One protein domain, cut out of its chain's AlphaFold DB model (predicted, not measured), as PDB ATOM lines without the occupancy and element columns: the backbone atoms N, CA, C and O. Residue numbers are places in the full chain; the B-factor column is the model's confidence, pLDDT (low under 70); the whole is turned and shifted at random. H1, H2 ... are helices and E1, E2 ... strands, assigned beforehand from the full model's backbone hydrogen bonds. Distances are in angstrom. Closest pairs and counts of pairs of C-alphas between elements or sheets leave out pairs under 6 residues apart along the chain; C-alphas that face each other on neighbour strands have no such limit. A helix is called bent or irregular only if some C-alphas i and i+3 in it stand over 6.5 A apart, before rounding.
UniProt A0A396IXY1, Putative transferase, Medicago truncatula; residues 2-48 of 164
ATOM      1  N   VAL A   2     259.232 108.513 271.743       92.31
ATOM      2  CA  VAL A   2     258.802 108.568 270.338       92.31
ATOM      3  C   VAL A   2     260.033 108.371 269.467       92.31
ATOM      4  O   VAL A   2     261.025 109.070 269.652       92.31
ATOM      5  N   THR A   3     259.961 107.431 268.530       96.06
ATOM      6  CA  THR A   3     261.027 107.161 267.561       96.06
ATOM      7  C   THR A   3     260.497 107.477 266.175       96.06
ATOM      8  O   THR A   3     259.527 106.862 265.739       96.06
ATOM      9  N   LYS A   4     261.113 108.443 265.491       97.06
ATOM     10  CA  LYS A   4     260.763 108.824 264.119       97.06
ATOM     11  C   LYS A   4     261.660 108.080 263.133       97.06
ATOM     12  O   LYS A   4     262.873 108.032 263.316       97.06
ATOM     13  N   PHE A   5     261.067 107.526 262.086       97.50
ATOM     14  CA  PHE A   5     261.778 106.870 260.995       97.50
ATOM     15  C   PHE A   5     262.086 107.856 259.869       97.50
ATOM     16  O   PHE A   5     261.389 108.857 259.686       97.50
ATOM     17  N   LEU A   6     263.104 107.534 259.067       97.38
ATOM     18  CA  LEU A   6     263.528 108.355 257.928       97.38
ATOM     19  C   LEU A   6     262.410 108.563 256.891       97.38
ATOM     20  O   LEU A   6     262.332 109.625 256.287       97.38
ATOM     21  N   CYS A   7     261.501 107.596 256.736       96.62
ATOM     22  CA  CYS A   7     260.344 107.687 255.838       96.62
ATOM     23  C   CYS A   7     259.202 108.581 256.360       96.62
ATOM     24  O   CYS A   7     258.146 108.647 255.740       96.62
ATOM     25  N   GLY A   8     259.370 109.229 257.516       96.38
ATOM     26  CA  GLY A   8     258.353 110.082 258.133       96.38
ATOM     27  C   GLY A   8     257.374 109.353 259.058       96.38
ATOM     28  O   GLY A   8     256.690 110.014 259.837       96.38
ATOM     29  N   GLY A   9     257.344 108.015 259.048       97.06
ATOM     30  CA  GLY A   9     256.614 107.225 260.043       97.06
ATOM     31  C   GLY A   9     257.204 107.363 261.453       97.06
ATOM     32  O   GLY A   9     258.328 107.837 261.626       97.06
ATOM     33  N   PHE A  10     256.482 106.909 262.477       95.31
ATOM     34  CA  PHE A  10     256.982 106.895 263.854       95.31
ATOM     35  C   PHE A  10     256.412 105.730 264.674       95.31
ATOM     36  O   PHE A  10     255.342 105.208 264.372       95.31
ATOM     37  N   THR A  11     257.115 105.345 265.740       94.81
ATOM     38  CA  THR A  11     256.607 104.464 266.804       94.81
ATOM     39  C   THR A  11     256.573 105.185 268.141       94.81
ATOM     40  O   THR A  11     257.471 105.967 268.457       94.81
ATOM     41  N   ILE A  12     255.578 104.859 268.965       91.12
ATOM     42  CA  ILE A  12     255.478 105.323 270.350       91.12
ATOM     43  C   ILE A  12     255.726 104.133 271.276       91.12
ATOM     44  O   ILE A  12     254.984 103.155 271.256       91.12
ATOM     45  N   GLY A  13     256.770 104.229 272.096       90.19
ATOM     46  CA  GLY A  13     257.065 103.284 273.170       90.19
ATOM     47  C   GLY A  13     256.623 103.835 274.523       90.19
ATOM     48  O   GLY A  13     256.905 104.994 274.850       90.19
ATOM     49  N   MET A  14     255.969 103.002 275.331       86.31
ATOM     50  CA  MET A  14     255.511 103.346 276.677       86.31
ATOM     51  C   MET A  14     256.039 102.325 277.688       86.31
ATOM     52  O   MET A  14     255.831 101.126 277.525       86.31
ATOM     53  N   GLY A  15     256.720 102.813 278.725       87.75
ATOM     54  CA  GLY A  15     257.131 102.019 279.880       87.75
ATOM     55  C   GLY A  15     256.231 102.340 281.067       87.75
ATOM     56  O   GLY A  15     256.048 103.511 281.395       87.75
ATOM     57  N   LEU A  16     255.657 101.314 281.691       86.00
ATOM     58  CA  LEU A  16     254.785 101.445 282.858       86.00
ATOM     59  C   LEU A  16     255.171 100.404 283.902       86.00
ATOM     60  O   LEU A  16     255.486  99.261 283.568       86.00
ATOM     61  N   SER A  17     255.104 100.789 285.176       88.19
ATOM     62  CA  SER A  17     255.215  99.824 286.267       88.19
ATOM     63  C   SER A  17     253.940  98.984 286.336       88.19
ATOM     64  O   SER A  17     252.848  99.520 286.530       88.19
ATOM     65  N   HIS A  18     254.082  97.659 286.233       84.38
ATOM     66  CA  HIS A  18     252.954  96.723 286.306       84.38
ATOM     67  C   HIS A  18     252.273  96.719 287.695       84.38
ATOM     68  O   HIS A  18     251.144  96.252 287.830       84.38
ATOM     69  N   ALA A  19     252.925  97.276 288.728       86.44
ATOM     70  CA  ALA A  19     252.324  97.505 290.044       86.44
ATOM     71  C   ALA A  19     251.330  98.683 290.054       86.44
ATOM     72  O   ALA A  19     250.480  98.776 290.935       86.44
ATOM     73  N   ILE A  20     251.439  99.599 289.085       85.38
ATOM     74  CA  ILE A  20     250.598 100.799 289.002       85.38
ATOM     75  C   ILE A  20     249.357 100.535 288.148       85.38
ATOM     76  O   ILE A  20     248.282 101.032 288.487       85.38
ATOM     77  N   CYS A  21     249.485  99.773 287.061       85.69
ATOM     78  CA  CYS A  21     248.375  99.449 286.170       85.69
ATOM     79  C   CYS A  21     248.520  98.056 285.546       85.69
ATOM     80  O   CYS A  21     249.625  97.615 285.233       85.69
ATOM     81  N   ASP A  22     247.383  97.399 285.308       89.19
ATOM     82  CA  ASP A  22     247.303  96.208 284.462       89.19
ATOM     83  C   ASP A  22     247.258  96.589 282.966       89.19
ATOM     84  O   ASP A  22     247.306  97.768 282.597       89.19
ATOM     85  N   GLY A  23     247.142  95.595 282.081       88.81
ATOM     86  CA  GLY A  23     247.049  95.837 280.637       88.81
ATOM     87  C   GLY A  23     245.850  96.707 280.224       88.81
ATOM     88  O   GLY A  23     245.938  97.443 279.241       88.81
ATOM     89  N   PHE A  24     244.743  96.674 280.976       89.62
ATOM     90  CA  PHE A  24     243.569  97.505 280.697       89.62
ATOM     91  C   PHE A  24     243.747  98.944 281.208       89.62
ATOM     92  O   PHE A  24     243.297  99.900 280.582       89.62
ATOM     93  N   GLY A  25     244.416  99.133 282.341       89.81
ATOM     94  CA  GLY A  25     244.835 100.445 282.822       89.81
ATOM     95  C   GLY A  25     245.829 101.093 281.858       89.81
ATOM     96  O   GLY A  25     245.647 102.248 281.480       89.81
ATOM     97  N   ALA A  26     246.816 100.333 281.376       91.56
ATOM     98  CA  ALA A  26     247.774 100.803 280.380       91.56
ATOM     99  C   ALA A  26     247.093 101.252 279.073       91.56
ATOM    100  O   ALA A  26     247.438 102.306 278.536       91.56
ATOM    101  N   SER A  27     246.095 100.508 278.577       91.56
ATOM    102  CA  SER A  27     245.365 100.902 277.363       91.56
ATOM    103  C   SER A  27     244.532 102.173 277.557       91.56
ATOM    104  O   SER A  27     244.474 103.004 276.651       91.56
ATOM    105  N   GLN A  28     243.944 102.376 278.741       92.25
ATOM    106  CA  GLN A  28     243.251 103.623 279.082       92.25
ATOM    107  C   GLN A  28     244.205 104.813 279.161       92.25
ATOM    108  O   GLN A  28     243.888 105.869 278.622       92.25
ATOM    109  N   ILE A  29     245.380 104.641 279.776       91.88
ATOM    110  CA  ILE A  29     246.419 105.681 279.824       91.88
ATOM    111  C   ILE A  29     246.835 106.061 278.404       91.88
ATOM    112  O   ILE A  29     246.847 107.240 278.057       91.88
ATOM    113  N   PHE A  30     247.117 105.068 277.557       92.88
ATOM    114  CA  PHE A  30     247.506 105.316 276.173       92.88
ATOM    115  C   PHE A  30     246.409 106.050 275.395       92.88
ATOM    116  O   PHE A  30     246.683 107.031 274.706       92.88
ATOM    117  N   ARG A  31     245.151 105.627 275.554       93.31
ATOM    118  CA  ARG A  31     244.002 106.302 274.946       93.31
ATOM    119  C   ARG A  31     243.874 107.752 275.416       93.31
ATOM    120  O   ARG A  31     243.678 108.623 274.580       93.31
ATOM    121  N   ALA A  32     244.009 108.013 276.715       94.31
ATOM    122  CA  ALA A  32     243.953 109.363 277.268       94.31
ATOM    123  C   ALA A  32     245.053 110.262 276.678       94.31
ATOM    124  O   ALA A  32     244.773 111.391 276.289       94.31
ATOM    125  N   ILE A  33     246.280 109.746 276.542       93.06
ATOM    126  CA  ILE A  33     247.392 110.469 275.903       93.06
ATOM    127  C   ILE A  33     247.043 110.831 274.455       93.06
ATOM    128  O   ILE A  33     247.248 111.973 274.049       93.06
ATOM    129  N   VAL A  34     246.495 109.886 273.685       93.31
ATOM    130  CA  VAL A  34     246.081 110.132 272.295       93.31
ATOM    131  C   VAL A  34     244.953 111.163 272.225       93.31
ATOM    132  O   VAL A  34     245.007 112.067 271.395       93.31
ATOM    133  N   GLU A  35     243.948 111.064 273.093       96.00
ATOM    134  CA  GLU A  35     242.812 111.992 273.139       96.00
ATOM    135  C   GLU A  35     243.254 113.425 273.458       96.00
ATOM    136  O   GLU A  35     242.890 114.352 272.731       96.00
ATOM    137  N   LEU A  36     244.080 113.599 274.491       94.81
ATOM    138  CA  LEU A  36     244.622 114.903 274.877       94.81
ATOM    139  C   LEU A  36     245.558 115.463 273.800       94.81
ATOM    140  O   LEU A  36     245.448 116.628 273.428       94.81
ATOM    141  N   GLY A  37     246.427 114.622 273.231       93.31
ATOM    142  CA  GLY A  37     247.295 115.008 272.115       93.31
ATOM    143  C   GLY A  37     246.530 115.387 270.842       93.31
ATOM    144  O   GLY A  37     247.040 116.152 270.031       93.31
ATOM    145  N   SER A  38     245.292 114.904 270.688       95.00
ATOM    146  CA  SER A  38     244.392 115.264 269.584       95.00
ATOM    147  C   SER A  38     243.542 116.511 269.872       95.00
ATOM    148  O   SER A  38     242.639 116.820 269.098       95.00
ATOM    149  N   GLY A  39     243.786 117.218 270.981       95.94
ATOM    150  CA  GLY A  39     243.096 118.464 271.323       95.94
ATOM    151  C   GLY A  39     241.830 118.301 272.166       95.94
ATOM    152  O   GLY A  39     241.103 119.276 272.350       95.94
ATOM    153  N   ARG A  40     241.540 117.106 272.705       95.31
ATOM    154  CA  ARG A  40     240.489 116.997 273.729       95.31
ATOM    155  C   ARG A  40     240.935 117.675 275.022       95.31
ATOM    156  O   ARG A  40     242.098 117.609 275.401       95.31
ATOM    157  N   THR A  41     239.978 118.277 275.720       95.31
ATOM    158  CA  THR A  41     240.205 118.938 277.013       95.31
ATOM    159  C   THR A  41     240.287 117.953 278.177       95.31
ATOM    160  O   THR A  41     240.961 118.228 279.165       95.31
ATOM    161  N   GLU A  42     239.631 116.794 278.064       94.44
ATOM    162  CA  GLU A  42     239.687 115.729 279.064       94.44
ATOM    163  C   GLU A  42     239.631 114.323 278.435       94.44
ATOM    164  O   GLU A  42     239.079 114.154 277.339       94.44
ATOM    165  N   PRO A  43     240.183 113.297 279.116       94.31
ATOM    166  CA  PRO A  43     240.043 111.906 278.693       94.31
ATOM    167  C   PRO A  43     238.591 111.420 278.760       94.31
ATOM    168  O   PRO A  43     237.861 111.728 279.700       94.31
ATOM    169  N   SER A  44     238.200 110.556 277.820       93.00
ATOM    170  CA  SER A  44     236.859 109.952 277.784       93.00
ATOM    171  C   SER A  44     236.569 109.055 278.991       93.00
ATOM    172  O   SER A  44     235.412 108.885 279.372       93.00
ATOM    173  N   VAL A  45     237.603 108.450 279.581       91.25
ATOM    174  CA  VAL A  45     237.487 107.677 280.822       91.25
ATOM    175  C   VAL A  45     238.227 108.426 281.917       91.25
ATOM    176  O   VAL A  45     239.452 108.550 281.869       91.25
ATOM    177  N   LYS A  46     237.478 108.942 282.896       89.38
ATOM    178  CA  LYS A  46     238.055 109.737 283.982       89.38
ATOM    179  C   LYS A  46     238.855 108.835 284.928       89.38
ATOM    180  O   LYS A  46     238.346 107.785 285.331       89.38
ATOM    181  N   PRO A  47     240.092 109.215 285.289       86.69
ATOM    182  CA  PRO A  47     240.876 108.446 286.242       86.69
ATOM    183  C   PRO A  47     240.213 108.491 287.623       86.69
ATOM    184  O   PRO A  47     239.807 109.552 288.096       86.69
ATOM    185  N   VAL A  48     240.130 107.334 288.277       85.19
ATOM    186  CA  VAL A  48     239.684 107.209 289.669       85.19
ATOM    187  C   VAL A  48     240.912 106.933 290.527       85.19
ATOM    188  O   VAL A  48     241.602 105.935 290.320       85.19
TER     189      VAL A  48
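AT A GLANCE: This is residues 2 to 48 of the 164 residues of the protein "Putative transferase" of Medicago truncatula (UniProt A0A396IXY1). A small two-strand hairpin, E1 and E2, lies at one end of a flat, open layout, and a single helix, H1, lies away from it as the main solid part. Residues 13 to 22 run from the hairpin past the first end of H1 and turn back into it, and after H1 residues 38 to 48 loop round its last end and fold back on the side away from the hairpin. The printed part has 47 residues, with two named strands and then one named helix; E1 and E2 form an antiparallel sheet. The class is mixed, helices and strands, with under half of the residues, 21, in named elements. The whole is loose, with a radius of gyration of the C-alphas of 12.9 A, and spans 39 by 27 by 11 A.

IN THESE COORDINATES: E1 is residues 2 to 4, beginning at C-alpha 2 at (258.802, 108.568, 270.338). E2 is residues 10 to 12. H1 is residues 23 to 37, 21.0 A from C-alpha 23 at (247.049, 95.837, 280.637) to C-alpha 37 at (247.295, 115.008, 272.115).

HOW THE PARTS SIT: E1 and E2 are a hairpin with a tight link of 5 residues, antiparallel at 168 degrees between their directions. C-alphas 4 and 10 face each other at 4.3 A. N 3 and O 11, at 2.9 A, and N 11 and O 3, at 2.8 A, are within hydrogen-bond range. A short link of 10 residues joins E2 to H1. E1 and H1 are apart. In H1 every O i to N i+4 pair is within hydrogen-bond range, and H1 is not bent.

THE WHOLE: The two C-alphas farthest apart, of Leu 6 and Val 48, are 39.7 A apart. The printed part has no cut, and no link between named elements is long. The mean pLDDT of the printed part is 92.0, and no printed residue is under 70.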